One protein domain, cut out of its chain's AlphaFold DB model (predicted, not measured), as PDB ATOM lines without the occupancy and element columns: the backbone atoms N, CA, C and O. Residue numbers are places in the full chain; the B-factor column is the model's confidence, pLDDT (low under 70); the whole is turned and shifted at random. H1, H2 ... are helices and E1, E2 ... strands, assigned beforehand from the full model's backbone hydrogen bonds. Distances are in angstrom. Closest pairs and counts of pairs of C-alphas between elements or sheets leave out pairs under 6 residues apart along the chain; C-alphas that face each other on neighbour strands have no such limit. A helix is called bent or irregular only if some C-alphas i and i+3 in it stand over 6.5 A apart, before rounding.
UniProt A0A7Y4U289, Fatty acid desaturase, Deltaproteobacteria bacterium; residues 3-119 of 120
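What this domain is: This is residues 3 to 119 of the 120 residues of the protein "Fatty acid desaturase" of Deltaproteobacteria bacterium (UniProt A0A7Y4U289). A very short ribbon of two parallel strands, E1 and E2, lies in the middle of a small helical body, with the last part of H1 and H7, which packs on it, to one side and H4, joined by H2 and H5, to the other. The long helix H1 sticks out of this body as an arm with residues 3 to 15, while H3, H6 and H8 lie round the outside of the body and touch no other helix. The printed part has 117 residues with eight named helices and two named strands, in the order H1 H2 E1 H3 H4 H5 H6 E2 H7 H8; its class is mostly helix, and the sheet, in the order E1, E2, is all parallel. The whole is compact, with a radius of gyration of the C-alphas of 14.8 A, and spans 48 by 34 by 23 A, the free arm of H1 adding to the length.

How they stand to each other: E1, residues 38 to 40, and E2, residues 87 to 89, are parallel neighbours, with 20 degrees between their directions. The C-alphas of Thr 39 and Val 88 face each other at 4.8 A; N 39 and O 87, at 3.0 A, and N 89 and O 39, at 2.9 A, are within hydrogen-bond range. With H3, residues 44 to 49, H4, residues 56 to 61, H5, residues 67 to 76, and H6, residues 78 to 83, between them, these strands form a strand-helix-strand unit, two parallel neighbour strands with helices between them along the chain. The closest C-alphas of E1 and H4 are those of Thr 39 and His 56, 5.0 A apart. H1, residues 3 to 24, comes closest to E1 with the C-alphas of Glu 23 and Arg 38, 4.9 A apart, and H1 and E2 are near each other, with 5 pairs of C-alphas within 10 A. H1 and H4 are close but not clearly touching, with the C-alphas of Glu 23 and His 56 closest at 7.0 A. With residues 18 to 22 alone, H1 touches H7, residues 92 to 102, about perpendicular at 74 degrees; the closest C-alphas are those of Ala 22 and Phe 96, 5.3 A apart. H4 touches H2, residues 32 to 35, closest at the C-alphas of Ile 57 and Leu 34, 5.5 A apart. H4 also touches H5, about perpendicular at 79 degrees, closest at the C-alphas of Gly 58 and His 74, 6.0 A apart. H5 and H6 meet only through their link. H6 is close to H2 but not clearly touching, with the C-alphas of Ile 81 and Leu 34 closest at 7.3 A. H3 and H4 are apart, and H8, residues 107 to 117, is apart from H7 and from H1. Every O i to N i+4 pair is within hydrogen-bond range in H3, H4, H6, H7 and H8, against 17 of 18 in H1 and 4 of 6 in H5, while H2 is too short for such a pair.

Where its parts are: H1 is 31.4 A long, from C-alpha 3 at (249.771, 190.045, 298.272) to C-alpha 24 at (226.667, 210.980, 301.863). H5 measures 14.7 A and is irregular, with C-alphas 68 and 71 7.3 A apart. H7 measures 15.3 A and H8 15.4 A, the latter ending at C-alpha 117 at (215.144, 214.352, 310.814). H3, H4 and H6 each measure 8.5 A, H2 6.0 A, E1 6.5 A and E2 6.7 A.

The domain as a whole: The two C-alphas farthest apart are those of Lys 3 and Lys 119, at 49.4 A. Without residues 3 to 15, which stand free, the body spans 37 by 27 by 22 A. The printed part has no cut, and no link is long. The mean pLDDT of the printed part is 95.6, and no printed residue is under 70.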
ATOM      1  N   LYS A   3     250.735 190.147 297.156       91.88
ATOM      2  CA  LYS A   3     249.771 190.045 298.272       91.88
ATOM      3  C   LYS A   3     249.969 191.120 299.356       91.88
ATOM      4  O   LYS A   3     248.984 191.542 299.949       91.88
ATOM      5  N   LEU A   4     251.206 191.586 299.571       93.88
ATOM      6  CA  LEU A   4     251.531 192.633 300.555       93.88
ATOM      7  C   LEU A   4     250.962 194.003 300.173       93.88
ATOM      8  O   LEU A   4     250.863 194.868 301.029       93.88
ATOM      9  N   TRP A   5     250.582 194.189 298.909       93.88
ATOM     10  CA  TRP A   5     250.001 195.428 298.403       93.88
ATOM     11  C   TRP A   5     248.501 195.274 298.145       93.88
ATOM     12  O   TRP A   5     247.714 196.131 298.537       93.88
ATOM     13  N   LEU A   6     248.089 194.153 297.542       95.62
ATOM     14  CA  LEU A   6     246.690 193.942 297.162       95.62
ATOM     15  C   LEU A   6     245.760 193.743 298.358       95.62
ATOM     16  O   LEU A   6     244.664 194.290 298.356       95.62
ATOM     17  N   ILE A   7     246.176 192.983 299.377       95.50
ATOM     18  CA  ILE A   7     245.336 192.742 300.558       95.50
ATOM     19  C   ILE A   7     245.056 194.053 301.312       95.50
ATOM     20  O   ILE A   7     243.881 194.379 301.484       95.50
ATOM     21  N   PRO A   8     246.069 194.843 301.730       94.88
ATOM     22  CA  PRO A   8     245.795 196.106 302.411       94.88
ATOM     23  C   PRO A   8     245.096 197.118 301.499       94.88
ATOM     24  O   PRO A   8     244.211 197.824 301.970       94.88
ATOM     25  N   GLY A   9     245.420 197.151 300.201       95.88
ATOM     26  CA  GLY A   9     244.721 198.002 299.237       95.88
ATOM     27  C   GLY A   9     243.227 197.676 299.137       95.88
ATOM     28  O   GLY A   9     242.398 198.581 299.174       95.88
ATOM     29  N   TYR A  10     242.867 196.391 299.086       96.38
ATOM     30  CA  TYR A  10     241.471 195.956 299.039       96.38
ATOM     31  C   TYR A  10     240.724 196.261 300.343       96.38
ATOM     32  O   TYR A  10     239.620 196.801 300.307       96.38
ATOM     33  N   ILE A  11     241.343 195.980 301.495       95.62
ATOM     34  CA  ILE A  11     240.769 196.318 302.804       95.62
ATOM     35  C   ILE A  11     240.543 197.829 302.902       95.62
ATOM     36  O   ILE A  11     239.453 198.263 303.267       95.62
ATOM     37  N   PHE A  12     241.535 198.640 302.533       94.81
ATOM     38  CA  PHE A  12     241.407 200.092 302.579       94.81
ATOM     39  C   PHE A  12     240.347 200.610 301.599       94.81
ATOM     40  O   PHE A  12     239.577 201.497 301.955       94.81
ATOM     41  N   SER A  13     240.243 200.021 300.403       96.00
ATOM     42  CA  SER A  13     239.172 200.335 299.452       96.00
ATOM     43  C   SER A  13     237.795 200.072 300.059       96.00
ATOM     44  O   SER A  13     236.926 200.934 299.975       96.00
ATOM     45  N   LEU A  14     237.603 198.920 300.710       95.31
ATOM     46  CA  LEU A  14     236.349 198.582 301.381       95.31
ATOM     47  C   LEU A  14     236.026 199.581 302.501       95.31
ATOM     48  O   LEU A  14     234.912 200.097 302.569       95.31
ATOM     49  N   LEU A  15     237.007 199.887 303.355       95.62
ATOM     50  CA  LEU A  15     236.858 200.871 304.428       95.62
ATOM     51  C   LEU A  15     236.489 202.254 303.870       95.62
ATOM     52  O   LEU A  15     235.579 202.900 304.388       95.62
ATOM     53  N   ASN A  16     237.136 202.691 302.788       95.44
ATOM     54  CA  ASN A  16     236.840 203.966 302.145       95.44
ATOM     55  C   ASN A  16     235.441 203.989 301.499       95.44
ATOM     56  O   ASN A  16     234.773 205.015 301.563       95.44
ATOM     57  N   SER A  17     234.956 202.874 300.942       95.62
ATOM     58  CA  SER A  17     233.572 202.766 300.455       95.62
ATOM     59  C   SER A  17     232.550 202.875 301.588       95.62
ATOM     60  O   SER A  17     231.564 203.598 301.451       95.62
ATOM     61  N   MET A  18     232.791 202.211 302.725       96.12
ATOM     62  CA  MET A  18     231.923 202.333 303.905       96.12
ATOM     63  C   MET A  18     231.889 203.771 304.425       96.12
ATOM     64  O   MET A  18     230.817 204.284 304.745       96.12
ATOM     65  N   ARG A  19     233.052 204.433 304.463       95.94
ATOM     66  CA  ARG A  19     233.171 205.852 304.803       95.94
ATOM     67  C   ARG A  19     232.353 206.727 303.852       95.94
ATOM     68  O   ARG A  19     231.554 207.521 304.327       95.94
ATOM     69  N   PHE A  20     232.506 206.542 302.540       95.88
ATOM     70  CA  PHE A  20     231.805 207.332 301.525       95.88
ATOM     71  C   PHE A  20     230.282 207.214 301.652       95.88
ATOM     72  O   PHE A  20     229.584 208.225 301.671       95.88
ATOM     73  N   ILE A  21     229.770 205.988 301.822       97.06
ATOM     74  CA  ILE A  21     228.345 205.753 302.099       97.06
ATOM     75  C   ILE A  21     227.949 206.489 303.376       97.06
ATOM     76  O   ILE A  21     227.001 207.264 303.380       97.06
ATOM     77  N   ALA A  22     228.691 206.305 304.463       97.19
ATOM     78  CA  ALA A  22     228.359 206.956 305.718       97.19
ATOM     79  C   ALA A  22     228.432 208.490 305.655       97.19
ATOM     80  O   ALA A  22     227.767 209.135 306.448       97.19
ATOM     81  N   GLU A  23     229.186 209.089 304.742       97.81
ATOM     82  CA  GLU A  23     229.347 210.544 304.618       97.81
ATOM     83  C   GLU A  23     228.309 211.222 303.707       97.81
ATOM     84  O   GLU A  23     228.137 212.438 303.798       97.81
ATOM     85  N   HIS A  24     227.600 210.452 302.874       97.12
ATOM     86  CA  HIS A  24     226.667 210.980 301.863       97.12
ATOM     87  C   HIS A  24     225.291 210.294 301.832       97.12
ATOM     88  O   HIS A  24     224.367 210.784 301.194       97.12
ATOM     89  N   TYR A  25     225.118 209.160 302.505       96.44
ATOM     90  CA  TYR A  25     223.846 208.440 302.497       96.44
ATOM     91  C   TYR A  25     222.812 209.108 303.409       96.44
ATOM     92  O   TYR A  25     223.124 209.488 304.548       96.44
ATOM     93  N   ASP A  26     221.563 209.189 302.946       94.62
ATOM     94  CA  ASP A  26     220.452 209.894 303.591       94.62
ATOM     95  C   ASP A  26     220.753 211.388 303.850       94.62
ATOM     96  O   ASP A  26     220.194 211.974 304.778       94.62
ATOM     97  N   THR A  27     221.655 212.027 303.103       95.69
ATOM     98  CA  THR A  27     221.778 213.497 303.115       95.69
ATOM     99  C   THR A  27     220.904 214.101 302.012       95.69
ATOM    100  O   THR A  27     220.674 213.429 301.007       95.69
ATOM    101  N   PRO A  28     220.402 215.340 302.164       94.25
ATOM    102  CA  PRO A  28     219.702 216.065 301.105       94.25
ATOM    103  C   PRO A  28     220.414 216.044 299.755       94.25
ATOM    104  O   PRO A  28     221.556 216.484 299.626       94.25
ATOM    105  N   TRP A  29     219.721 215.542 298.735       93.50
ATOM    106  CA  TRP A  29     220.204 215.586 297.359       93.50
ATOM    107  C   TRP A  29     220.115 217.013 296.818       93.50
ATOM    108  O   TRP A  29     219.212 217.762 297.181       93.50
ATOM    109  N   GLU A  30     221.076 217.394 295.971       91.25
ATOM    110  CA  GLU A  30     221.123 218.709 295.307       91.25
ATOM    111  C   GLU A  30     221.071 219.924 296.260       91.25
ATOM    112  O   GLU A  30     220.813 221.049 295.843       91.25
ATOM    113  N   ALA A  31     221.379 219.728 297.545       92.94
ATOM    114  CA  ALA A  31     221.280 220.761 298.577       92.94
ATOM    115  C   ALA A  31     222.592 221.529 298.824       92.94
ATOM    116  O   ALA A  31     222.701 222.273 299.792       92.94
ATOM    117  N   GLY A  32     223.595 221.350 297.961       95.62
ATOM    118  CA  GLY A  32     224.910 221.972 298.109       95.62
ATOM    119  C   GLY A  32     225.848 221.228 299.064       95.62
ATOM    120  O   GLY A  32     225.563 220.131 299.537       95.62
ATOM    121  N   GLN A  33     227.015 221.825 299.307       96.94
ATOM    122  CA  GLN A  33     228.134 221.170 299.998       96.94
ATOM    123  C   GLN A  33     227.918 221.008 301.508       96.94
ATOM    124  O   GLN A  33     228.402 220.044 302.099       96.94
ATOM    125  N   LEU A  34     227.196 221.941 302.135       97.50
ATOM    126  CA  LEU A  34     226.992 221.944 303.581       97.50
ATOM    127  C   LEU A  34     225.936 220.910 304.000       97.50
ATOM    128  O   LEU A  34     226.187 220.107 304.893       97.50
ATOM    129  N   GLU A  35     224.775 220.900 303.348       96.75
ATOM    130  CA  GLU A  35     223.673 219.991 303.672       96.75
ATOM    131  C   GLU A  35     223.776 218.638 302.961       96.75
ATOM    132  O   GLU A  35     223.370 217.627 303.531       96.75
ATOM    133  N   GLY A  36     224.337 218.594 301.749       96.69
ATOM    134  CA  GLY A  36     224.487 217.369 300.950       96.69
ATOM    135  C   GLY A  36     225.618 216.443 301.404       96.69
ATOM    136  O   GLY A  36     225.974 215.495 300.700       96.69
ATOM    137  N   THR A  37     226.217 216.728 302.559       97.81
ATOM    138  CA  THR A  37     227.295 215.948 303.167       97.81
ATOM    139  C   THR A  37     227.063 215.819 304.674       97.81
ATOM    140  O   THR A  37     226.237 216.517 305.268       97.81
ATOM    141  N   ARG A  38     227.780 214.892 305.315       98.00
ATOM    142  CA  ARG A  38     227.677 214.631 306.754       98.00
ATOM    143  C   ARG A  38     229.026 214.732 307.446       98.00
ATOM    144  O   ARG A  38     229.990 214.115 307.013       98.00
ATOM    145  N   THR A  39     229.069 215.389 308.603       98.44
ATOM    146  CA  THR A  39     230.200 215.262 309.537       98.44
ATOM    147  C   THR A  39     229.938 214.146 310.546       98.44
ATOM    148  O   THR A  39     228.843 214.051 311.094       98.44
ATOM    149  N   ILE A  40     230.941 213.315 310.835       98.25
ATOM    150  CA  ILE A  40     230.863 212.294 311.886       98.25
ATOM    151  C   ILE A  40     231.820 212.646 313.028       98.25
ATOM    152  O   ILE A  40     233.030 212.468 312.903       98.25
ATOM    153  N   VAL A  41     231.292 213.110 314.163       97.31
ATOM    154  CA  VAL A  41     232.072 213.430 315.373       97.31
ATOM    155  C   VAL A  41     231.991 212.258 316.349       97.31
ATOM    156  O   VAL A  41     231.019 212.119 317.084       97.31
ATOM    157  N   SER A  42     233.008 211.391 316.340       95.00
ATOM    158  CA  SER A  42     233.030 210.176 317.171       95.00
ATOM    159  C   SER A  42     234.048 210.249 318.313       95.00
ATOM    160  O   SER A  42     233.686 210.492 319.459       95.00
ATOM    161  N   ASN A  43     235.331 210.031 318.018       95.44
ATOM    162  CA  ASN A  43     236.427 210.083 318.983       95.44
ATOM    163  C   ASN A  43     237.762 210.327 318.261       95.44
ATOM    164  O   ASN A  43     237.853 210.191 317.037       95.44
ATOM    165  N   GLN A  44     238.810 210.639 319.025       95.12
ATOM    166  CA  GLN A  44     240.111 211.009 318.467       95.12
ATOM    167  C   GLN A  44     240.799 209.870 317.699       95.12
ATOM    168  O   GLN A  44     241.537 210.148 316.757       95.12
ATOM    169  N   VAL A  45     240.550 208.602 318.047       95.69
ATOM    170  CA  VAL A  45     241.107 207.450 317.313       95.69
ATOM    171  C   VAL A  45     240.498 207.373 315.917       95.69
ATOM    172  O   VAL A  45     241.225 207.240 314.938       95.69
ATOM    173  N   ASN A  46     239.177 207.530 315.813       93.50
ATOM    174  CA  ASN A  46     238.487 207.604 314.528       93.50
ATOM    175  C   ASN A  46     238.980 208.798 313.698       93.50
ATOM    176  O   ASN A  46     239.270 208.650 312.514       93.50
ATOM    177  N   SER A  47     239.116 209.969 314.320       95.69
ATOM    178  CA  SER A  47     239.633 211.153 313.635       95.69
ATOM    179  C   SER A  47     241.078 210.978 313.177       95.69
ATOM    180  O   SER A  47     241.405 211.355 312.060       95.69
ATOM    181  N   PHE A  48     241.937 210.339 313.967       96.12
ATOM    182  CA  PHE A  48     243.292 210.002 313.535       96.12
ATOM    183  C   PHE A  48     243.288 209.019 312.356       96.12
ATOM    184  O   PHE A  48     243.930 209.286 311.344       96.12
ATOM    185  N   PHE A  49     242.529 207.922 312.454       95.31
ATOM    186  CA  PHE A  49     242.448 206.892 311.413       95.31
ATOM    187  C   PHE A  49     242.036 207.469 310.051       95.31
ATOM    188  O   PHE A  49     242.588 207.105 309.014       95.31
ATOM    189  N   TRP A  50     241.101 208.416 310.070       95.62
ATOM    190  CA  TRP A  50     240.589 209.085 308.881       95.62
ATOM    191  C   TRP A  50     241.335 210.369 308.512       95.62
ATOM    192  O   TRP A  50     240.912 211.073 307.599       95.62
ATOM    193  N   ASN A  51     242.428 210.711 309.200       96.75
ATOM    194  CA  ASN A  51     243.108 211.999 309.050       96.75
ATOM    195  C   ASN A  51     242.111 213.172 309.082       96.75
ATOM    196  O   ASN A  51     242.115 214.014 308.203       96.75
ATOM    197  N   ASN A  52     241.199 213.204 310.051       98.12
ATOM    198  CA  ASN A  52     240.140 214.202 310.232       98.12
ATOM    199  C   ASN A  52     239.156 214.386 309.060       98.12
ATOM    200  O   ASN A  52     238.299 215.265 309.152       98.12
ATOM    201  N   ILE A  53     239.203 213.586 307.986       97.44
ATOM    202  CA  ILE A  53     238.256 213.746 306.866       97.44
ATOM    203  C   ILE A  53     236.805 213.460 307.287       97.44
ATOM    204  O   ILE A  53     235.876 213.907 306.632       97.44
ATOM    205  N   ASN A  54     236.605 212.816 308.446       97.81
ATOM    206  CA  ASN A  54     235.299 212.656 309.087       97.81
ATOM    207  C   ASN A  54     234.590 213.987 309.393       97.81
ATOM    208  O   ASN A  54     233.373 214.009 309.558       97.81
ATOM    209  N   TYR A  55     235.322 215.101 309.441       98.44
ATOM    210  CA  TYR A  55     234.776 216.460 309.438       98.44
ATOM    211  C   TYR A  55     234.455 216.905 308.002       98.44
ATOM    212  O   TYR A  55     234.939 217.925 307.505       98.44
ATOM    213  N   HIS A  56     233.652 216.082 307.327       98.56
ATOM    214  CA  HIS A  56     233.504 216.078 305.873       98.56
ATOM    215  C   HIS A  56     232.733 217.281 305.332       98.56
ATOM    216  O   HIS A  56     233.041 217.755 304.244       98.56
ATOM    217  N   ILE A  57     231.803 217.840 306.119       98.62
ATOM    218  CA  ILE A  57     231.138 219.108 305.766       98.62
ATOM    219  C   ILE A  57     232.196 220.191 305.542       98.62
ATOM    220  O   ILE A  57     232.207 220.855 304.511       98.62
ATOM    221  N   GLY A  58     233.137 220.332 306.482       98.50
ATOM    222  CA  GLY A  58     234.218 221.310 306.366       98.50
ATOM    223  C   GLY A  58     235.129 221.038 305.169       98.50
ATOM    224  O   GLY A  58     235.536 221.978 304.492       98.50
ATOM    225  N   HIS A  59     235.404 219.764 304.873       98.31
ATOM    226  CA  HIS A  59     236.176 219.376 303.692       98.31
ATOM    227  C   HIS A  59     235.497 219.794 302.381       98.31
ATOM    228  O   HIS A  59     236.169 220.311 301.494       98.31
ATOM    229  N   HIS A  60     234.185 219.609 302.257       98.31
ATOM    230  CA  HIS A  60     233.451 219.977 301.045       98.31
ATOM    231  C   HIS A  60     233.235 221.482 300.901       98.31
ATOM    232  O   HIS A  60     233.384 222.024 299.808       98.31
ATOM    233  N   VAL A  61     232.913 222.174 301.996       98.38
ATOM    234  CA  VAL A  61     232.669 223.624 301.967       98.38
ATOM    235  C   VAL A  61     233.977 224.409 301.798       98.38
ATOM    236  O   VAL A  61     234.007 225.400 301.070       98.38
ATOM    237  N   TYR A  62     235.077 223.953 302.407       98.31
ATOM    238  CA  TYR A  62     236.387 224.609 302.345       98.31
ATOM    239  C   TYR A  62     237.518 223.610 302.016       98.31
ATOM    240  O   TYR A  62     238.388 223.358 302.857       98.31
ATOM    241  N   PRO A  63     237.587 223.076 300.780       97.44
ATOM    242  CA  PRO A  63     238.512 221.993 300.414       97.44
ATOM    243  C   PRO A  63     239.997 222.364 300.499       97.44
ATOM    244  O   PRO A  63     240.850 221.483 300.580       97.44
ATOM    245  N   GLY A  64     240.321 223.661 300.508       98.31
ATOM    246  CA  GLY A  64     241.686 224.151 300.710       98.31
ATOM    247  C   GLY A  64     242.170 224.097 302.164       98.31
ATOM    248  O   GLY A  64     243.360 224.287 302.412       98.31
ATOM    249  N   VAL A  65     241.284 223.855 303.137       98.38
ATOM    250  CA  VAL A  65     241.676 223.739 304.546       98.38
ATOM    251  C   VAL A  65     242.359 222.388 304.764       98.38
ATOM    252  O   VAL A  65     241.766 221.343 304.490       98.38
ATOM    253  N   PRO A  66     243.599 222.369 305.279       97.94
ATOM    254  CA  PRO A  66     244.308 221.121 305.485       97.94
ATOM    255  C   PRO A  66     243.641 220.287 306.577       97.94
ATOM    256  O   PRO A  66     243.072 220.801 307.542       97.94
ATOM    257  N   TRP A  67     243.782 218.972 306.456       97.44
ATOM    258  CA  TRP A  67     243.079 217.995 307.279       97.44
ATOM    259  C   TRP A  67     243.266 218.190 308.798       97.44
ATOM    260  O   TRP A  67     242.327 218.055 309.582       97.44
ATOM    261  N   TYR A  68     244.451 218.609 309.247       96.69
ATOM    262  CA  TYR A  68     244.741 218.879 310.662       96.69
ATOM    263  C   TYR A  68     244.037 220.134 311.223       96.69
ATOM    264  O   TYR A  68     244.046 220.351 312.433       96.69
ATOM    265  N   HIS A  69     243.390 220.945 310.379       98.56
ATOM    266  CA  HIS A  69     242.574 222.098 310.774       98.56
ATOM    267  C   HIS A  69     241.063 221.863 310.660       98.56
ATOM    268  O   HIS A  69     240.298 222.706 311.129       98.56
ATOM    269  N   LEU A  70     240.612 220.721 310.128       98.50
ATOM    270  CA  LEU A  70     239.181 220.473 309.915       98.50
ATOM    271  C   LEU A  70     238.360 220.456 311.214       98.50
ATOM    272  O   LEU A  70     237.221 220.910 311.213       98.50
ATOM    273  N   GLN A  71     238.935 220.030 312.343       98.00
ATOM    274  CA  GLN A  71     238.237 220.091 313.637       98.00
ATOM    275  C   GLN A  71     237.974 221.538 314.082       98.00
ATOM    276  O   GLN A  71     236.886 221.868 314.551       98.00
ATOM    277  N   LYS A  72     238.970 222.420 313.908       98.50
ATOM    278  CA  LYS A  72     238.845 223.852 314.222       98.50
ATOM    279  C   LYS A  72     237.847 224.526 313.286       98.50
ATOM    280  O   LYS A  72     237.045 225.336 313.734       98.50
ATOM    281  N   LEU A  73     237.883 224.160 312.006       98.69
ATOM    282  CA  LEU A  73     236.925 224.628 311.015       98.69
ATOM    283  C   LEU A  73     235.496 224.211 311.385       98.69
ATOM    284  O   LEU A  73     234.610 225.054 311.398       98.69
ATOM    285  N   HIS A  74     235.278 222.947 311.755       98.50
ATOM    286  CA  HIS A  74     233.969 222.470 312.198       98.50
ATOM    287  C   HIS A  74     233.430 223.287 313.379       98.50
ATOM    288  O   HIS A  74     232.284 223.728 313.337       98.50
ATOM    289  N   ALA A  75     234.270 223.573 314.379       98.44
ATOM    290  CA  ALA A  75     233.890 224.437 315.496       98.44
ATOM    291  C   ALA A  75     233.521 225.864 315.041       98.44
ATOM    292  O   ALA A  75     232.546 226.429 315.531       98.44
ATOM    293  N   ALA A  76     234.256 226.435 314.081       98.56
ATOM    294  CA  ALA A  76     233.953 227.752 313.518       98.56
ATOM    295  C   ALA A  76     232.653 227.769 312.690       98.56
ATOM    296  O   ALA A  76     231.954 228.780 312.660       98.56
ATOM    297  N   MET A  77     232.304 226.647 312.056       98.25
ATOM    298  CA  MET A  77     231.092 226.477 311.246       98.25
ATOM    299  C   MET A  77     229.865 226.038 312.057       98.25
ATOM    300  O   MET A  77     228.784 225.888 311.489       98.25
ATOM    301  N   GLN A  78     229.990 225.822 313.372       97.94
ATOM    302  CA  GLN A  78     228.934 225.209 314.186       97.94
ATOM    303  C   GLN A  78     227.594 225.954 314.091       97.94
ATOM    304  O   GLN A  78     226.536 225.323 314.030       97.94
ATOM    305  N   THR A  79     227.632 227.289 314.045       98.12
ATOM    306  CA  THR A  79     226.436 228.126 313.881       98.12
ATOM    307  C   THR A  79     225.737 227.849 312.552       98.12
ATOM    308  O   THR A  79     224.534 227.606 312.545       98.12
ATOM    309  N   GLU A  80     226.477 227.826 311.442       97.69
ATOM    310  CA  GLU A  80     225.927 227.576 310.105       97.69
ATOM    311  C   GLU A  80     225.383 226.148 309.982       97.69
ATOM    312  O   GLU A  80     224.239 225.955 309.570       97.69
ATOM    313  N   ILE A  81     226.151 225.157 310.451       97.88
ATOM    314  CA  ILE A  81     225.748 223.743 310.503       97.88
ATOM    315  C   ILE A  81     224.420 223.591 311.253       97.88
ATOM    316  O   ILE A  81     223.508 222.916 310.777       97.88
ATOM    317  N   THR A  82     224.282 224.255 312.403       96.38
ATOM    318  CA  THR A  82     223.068 224.180 313.229       96.38
ATOM    319  C   THR A  82     221.891 224.902 312.571       96.38
ATOM    320  O   THR A  82     220.797 224.348 312.491       96.38
ATOM    321  N   GLN A  83     222.101 226.119 312.060       95.81
ATOM    322  CA  GLN A  83     221.048 226.926 311.429       95.81
ATOM    323  C   GLN A  83     220.473 226.264 310.177       95.81
ATOM    324  O   GLN A  83     219.267 226.321 309.939       95.81
ATOM    325  N   ARG A  84     221.330 225.616 309.386       94.62
ATOM    326  CA  ARG A  84     220.949 224.911 308.158       94.62
ATOM    327  C   ARG A  84     220.521 223.466 308.402       94.62
ATOM    328  O   ARG A  84     220.131 222.788 307.459       94.62
ATOM    329  N   LYS A  85     220.562 223.002 309.659       93.94
ATOM    330  CA  LYS A  85     220.282 221.610 310.045       93.94
ATOM    331  C   LYS A  85     221.116 220.604 309.233       93.94
ATOM    332  O   LYS A  85     220.617 219.547 308.849       93.94
ATOM    333  N   ALA A  86     222.376 220.946 308.955       95.94
ATOM    334  CA  ALA A  86     223.298 220.064 308.249       95.94
ATOM    335  C   ALA A  86     223.577 218.799 309.077       95.94
ATOM    336  O   ALA A  86     223.522 218.806 310.310       95.94
ATOM    337  N   THR A  87     223.854 217.686 308.399       96.31
ATOM    338  CA  THR A  87     223.836 216.373 309.051       96.31
ATOM    339  C   THR A  87     225.119 216.133 309.850       96.31
ATOM    340  O   THR A  87     226.212 216.058 309.290       96.31
ATOM    341  N   VAL A  88     224.989 215.949 311.166       97.12
ATOM    342  CA  VAL A  88     226.093 215.546 312.049       97.12
ATOM    343  C   VAL A  88     225.708 214.280 312.809       97.12
ATOM    344  O   VAL A  88     224.689 214.250 313.493       97.12
ATOM    345  N   ASP A  89     226.529 213.237 312.709       96.88
ATOM    346  CA  ASP A  89     226.328 211.957 313.400       96.88
ATOM    347  C   ASP A  89     227.530 211.604 314.285       96.88
ATOM    348  O   ASP A  89     228.610 212.174 314.166       96.88
ATOM    349  N   SER A  90     227.364 210.628 315.178       96.56
ATOM    350  CA  SER A  90     228.417 210.203 316.115       96.56
ATOM    351  C   SER A  90     229.111 208.886 315.752       96.56
ATOM    352  O   SER A  90     230.076 208.486 316.407       96.56
ATOM    353  N   SER A  91     228.638 208.176 314.718       95.75
ATOM    354  CA  SER A  91     229.126 206.826 314.411       95.75
ATOM    355  C   SER A  91     228.979 206.430 312.937       95.75
ATOM    356  O   SER A  91     227.864 206.201 312.468       95.75
ATOM    357  N   TYR A  92     230.109 206.132 312.286       95.81
ATOM    358  CA  TYR A  92     230.165 205.487 310.966       95.81
ATOM    359  C   TYR A  92     229.397 204.162 310.908       95.81
ATOM    360  O   TYR A  92     228.611 203.951 309.991       95.81
ATOM    361  N   VAL A  93     229.589 203.282 311.898       95.12
ATOM    362  CA  VAL A  93     229.006 201.928 311.895       95.12
ATOM    363  C   VAL A  93     227.482 201.984 311.901       95.12
ATOM    364  O   VAL A  93     226.846 201.380 311.047       95.12
ATOM    365  N   ARG A  94     226.887 202.755 312.821       96.25
ATOM    366  CA  ARG A  94     225.434 202.989 312.865       96.25
ATOM    367  C   ARG A  94     224.880 203.462 311.519       96.25
ATOM    368  O   ARG A  94     223.891 202.905 311.054       96.25
ATOM    369  N   VAL A  95     225.495 204.480 310.917       96.12
ATOM    370  CA  VAL A  95     225.034 205.033 309.636       96.12
ATOM    371  C   VAL A  95     225.146 203.985 308.530       96.12
ATOM    372  O   VAL A  95     224.181 203.752 307.810       96.12
ATOM    373  N   PHE A  96     226.287 203.305 308.435       97.06
ATOM    374  CA  PHE A  96     226.521 202.284 307.419       97.06
ATOM    375  C   PHE A  96     225.554 201.098 307.548       97.06
ATOM    376  O   PHE A  96     224.936 200.704 306.564       97.06
ATOM    377  N   LEU A  97     225.343 200.569 308.757       97.25
ATOM    378  CA  LEU A  97     224.382 199.484 308.986       97.25
ATOM    379  C   LEU A  97     222.945 199.919 308.682       97.25
ATOM    380  O   LEU A  97     222.185 199.147 308.103       97.25
ATOM    381  N   SER A  98     222.585 201.162 309.021       95.50
ATOM    382  CA  SER A  98     221.296 201.741 308.633       95.50
ATOM    383  C   SER A  98     221.146 201.791 307.113       95.50
ATOM    384  O   SER A  98     220.083 201.447 306.602       95.50
ATOM    385  N   ALA A  99     222.203 202.167 306.391       96.31
ATOM    386  CA  ALA A  99     222.203 202.199 304.934       96.31
ATOM    387  C   ALA A  99     222.064 200.798 304.322       96.31
ATOM    388  O   ALA A  99     221.257 200.596 303.416       96.31
ATOM    389  N   CYS A 100     222.783 199.804 304.853       96.44
ATOM    390  CA  CYS A 100     222.646 198.409 304.427       96.44
ATOM    391  C   CYS A 100     221.235 197.864 304.668       96.44
ATOM    392  O   CYS A 100     220.705 197.155 303.818       96.44
ATOM    393  N   TYR A 101     220.627 198.198 305.810       96.25
ATOM    394  CA  TYR A 101     219.271 197.772 306.143       96.25
ATOM    395  C   TYR A 101     218.216 198.448 305.257       96.25
ATOM    396  O   TYR A 101     217.286 197.794 304.796       96.25
ATOM    397  N   ALA A 102     218.354 199.752 305.012       94.88
ATOM    398  CA  ALA A 102     217.400 200.511 304.209       94.88
ATOM    399  C   ALA A 102     217.540 200.248 302.698       94.88
ATOM    400  O   ALA A 102     216.552 200.348 301.973       94.88
ATOM    401  N   GLY A 103     218.735 199.889 302.219       95.44
ATOM    402  CA  GLY A 103     219.001 199.613 300.807       95.44
ATOM    403  C   GLY A 103     219.182 200.880 299.952       95.44
ATOM    404  O   GLY A 103     219.371 201.975 300.487       95.44
ATOM    405  N   PRO A 104     219.142 200.776 298.614       94.81
ATOM    406  CA  PRO A 104     219.382 201.902 297.702       94.81
ATOM    407  C   PRO A 104     218.423 203.076 297.929       94.81
ATOM    408  O   PRO A 104     217.255 202.852 298.227       94.81
ATOM    409  N   GLU A 105     218.911 204.311 297.818       94.31
ATOM    410  CA  GLU A 105     218.092 205.525 297.957       94.31
ATOM    411  C   GLU A 105     217.152 205.745 296.770       94.31
ATOM    412  O   GLU A 105     217.489 205.451 295.625       94.31
ATOM    413  N   SER A 106     215.972 206.289 297.071       94.75
ATOM    414  CA  SER A 106     215.070 206.913 296.104       94.75
ATOM    415  C   SER A 106     214.818 208.354 296.538       94.75
ATOM    416  O   SER A 106     214.982 208.685 297.720       94.75
ATOM    417  N   VAL A 107     214.401 209.202 295.598       92.25
ATOM    418  CA  VAL A 107     214.096 210.616 295.864       92.25
ATOM    419  C   VAL A 107     213.023 210.737 296.948       92.25
ATOM    420  O   VAL A 107     213.168 211.514 297.889       92.25
ATOM    421  N   GLU A 108     211.982 209.911 296.867       93.81
ATOM    422  CA  GLU A 108     210.851 209.908 297.797       93.81
ATOM    423  C   GLU A 108     211.310 209.524 299.205       93.81
ATOM    424  O   GLU A 108     211.041 210.241 300.169       93.81
ATOM    425  N   ARG A 109     212.083 208.435 299.333       92.94
ATOM    426  CA  ARG A 109     212.569 207.969 300.637       92.94
ATOM    427  C   ARG A 109     213.544 208.956 301.270       92.94
ATOM    428  O   ARG A 109     213.504 209.164 302.482       92.94
ATOM    429  N   ASN A 110     214.441 209.538 300.475       94.19
ATOM    430  CA  ASN A 110     215.393 210.533 300.959       94.19
ATOM    431  C   ASN A 110     214.635 211.771 301.483       94.19
ATOM    432  O   ASN A 110     214.862 212.185 302.622       94.19
ATOM    433  N   ALA A 111     213.637 212.265 300.738       92.12
ATOM    434  CA  ALA A 111     212.772 213.363 301.172       92.12
ATOM    435  C   ALA A 111     212.014 213.045 302.476       92.12
ATOM    436  O   ALA A 111     211.996 213.865 303.398       92.12
ATOM    437  N   GLU A 112     211.451 211.840 302.607       92.69
ATOM    438  CA  GLU A 112     210.803 211.385 303.843       92.69
ATOM    439  C   GLU A 112     211.779 211.349 305.028       92.69
ATOM    440  O   GLU A 112     211.478 211.866 306.107       92.69
ATOM    441  N   ARG A 113     212.978 210.779 304.840       90.81
ATOM    442  CA  ARG A 113     214.026 210.710 305.873       90.81
ATOM    443  C   ARG A 113     214.462 212.097 306.338       90.81
ATOM    444  O   ARG A 113     214.630 212.307 307.541       90.81
ATOM    445  N   ILE A 114     214.615 213.041 305.414       90.44
ATOM    446  CA  ILE A 114     214.970 214.432 305.720       90.44
ATOM    447  C   ILE A 114     213.850 215.108 306.503       90.44
ATOM    448  O   ILE A 114     214.113 215.730 307.533       90.44
ATOM    449  N   ALA A 115     212.599 214.932 306.076       89.88
ATOM    450  CA  ALA A 115     211.442 215.477 306.777       89.88
ATOM    451  C   ALA A 115     211.311 214.917 308.203       89.88
ATOM    452  O   ALA A 115     210.934 215.650 309.119       89.88
ATOM    453  N   LEU A 116     211.643 213.637 308.413       88.38
ATOM    454  CA  LEU A 116     211.683 213.019 309.740       88.38
ATOM    455  C   LEU A 116     212.803 213.600 310.610       88.38
ATOM    456  O   LEU A 116     212.547 213.953 311.758       88.38
ATOM    457  N   ARG A 117     214.022 213.748 310.074       82.69
ATOM    458  CA  ARG A 117     215.144 214.352 310.814       82.69
ATOM    459  C   ARG A 117     214.899 215.815 311.166       82.69
ATOM    460  O   ARG A 117     215.284 216.238 312.243       82.69
ATOM    461  N   ALA A 118     214.229 216.576 310.304       79.94
ATOM    462  CA  ALA A 118     213.935 217.983 310.563       79.94
ATOM    463  C   ALA A 118     212.979 218.216 311.753       79.94
ATOM    464  O   ALA A 118     212.906 219.353 312.233       79.94
ATOM    465  N   LYS A 119     212.245 217.170 312.175       77.75
ATOM    466  CA  LYS A 119     211.279 217.158 313.288       77.75
ATOM    467  C   LYS A 119     211.852 216.627 314.611       77.75
ATOM    468  O   LYS A 119     211.195 216.814 315.632       77.75
TER     469      LYS A 119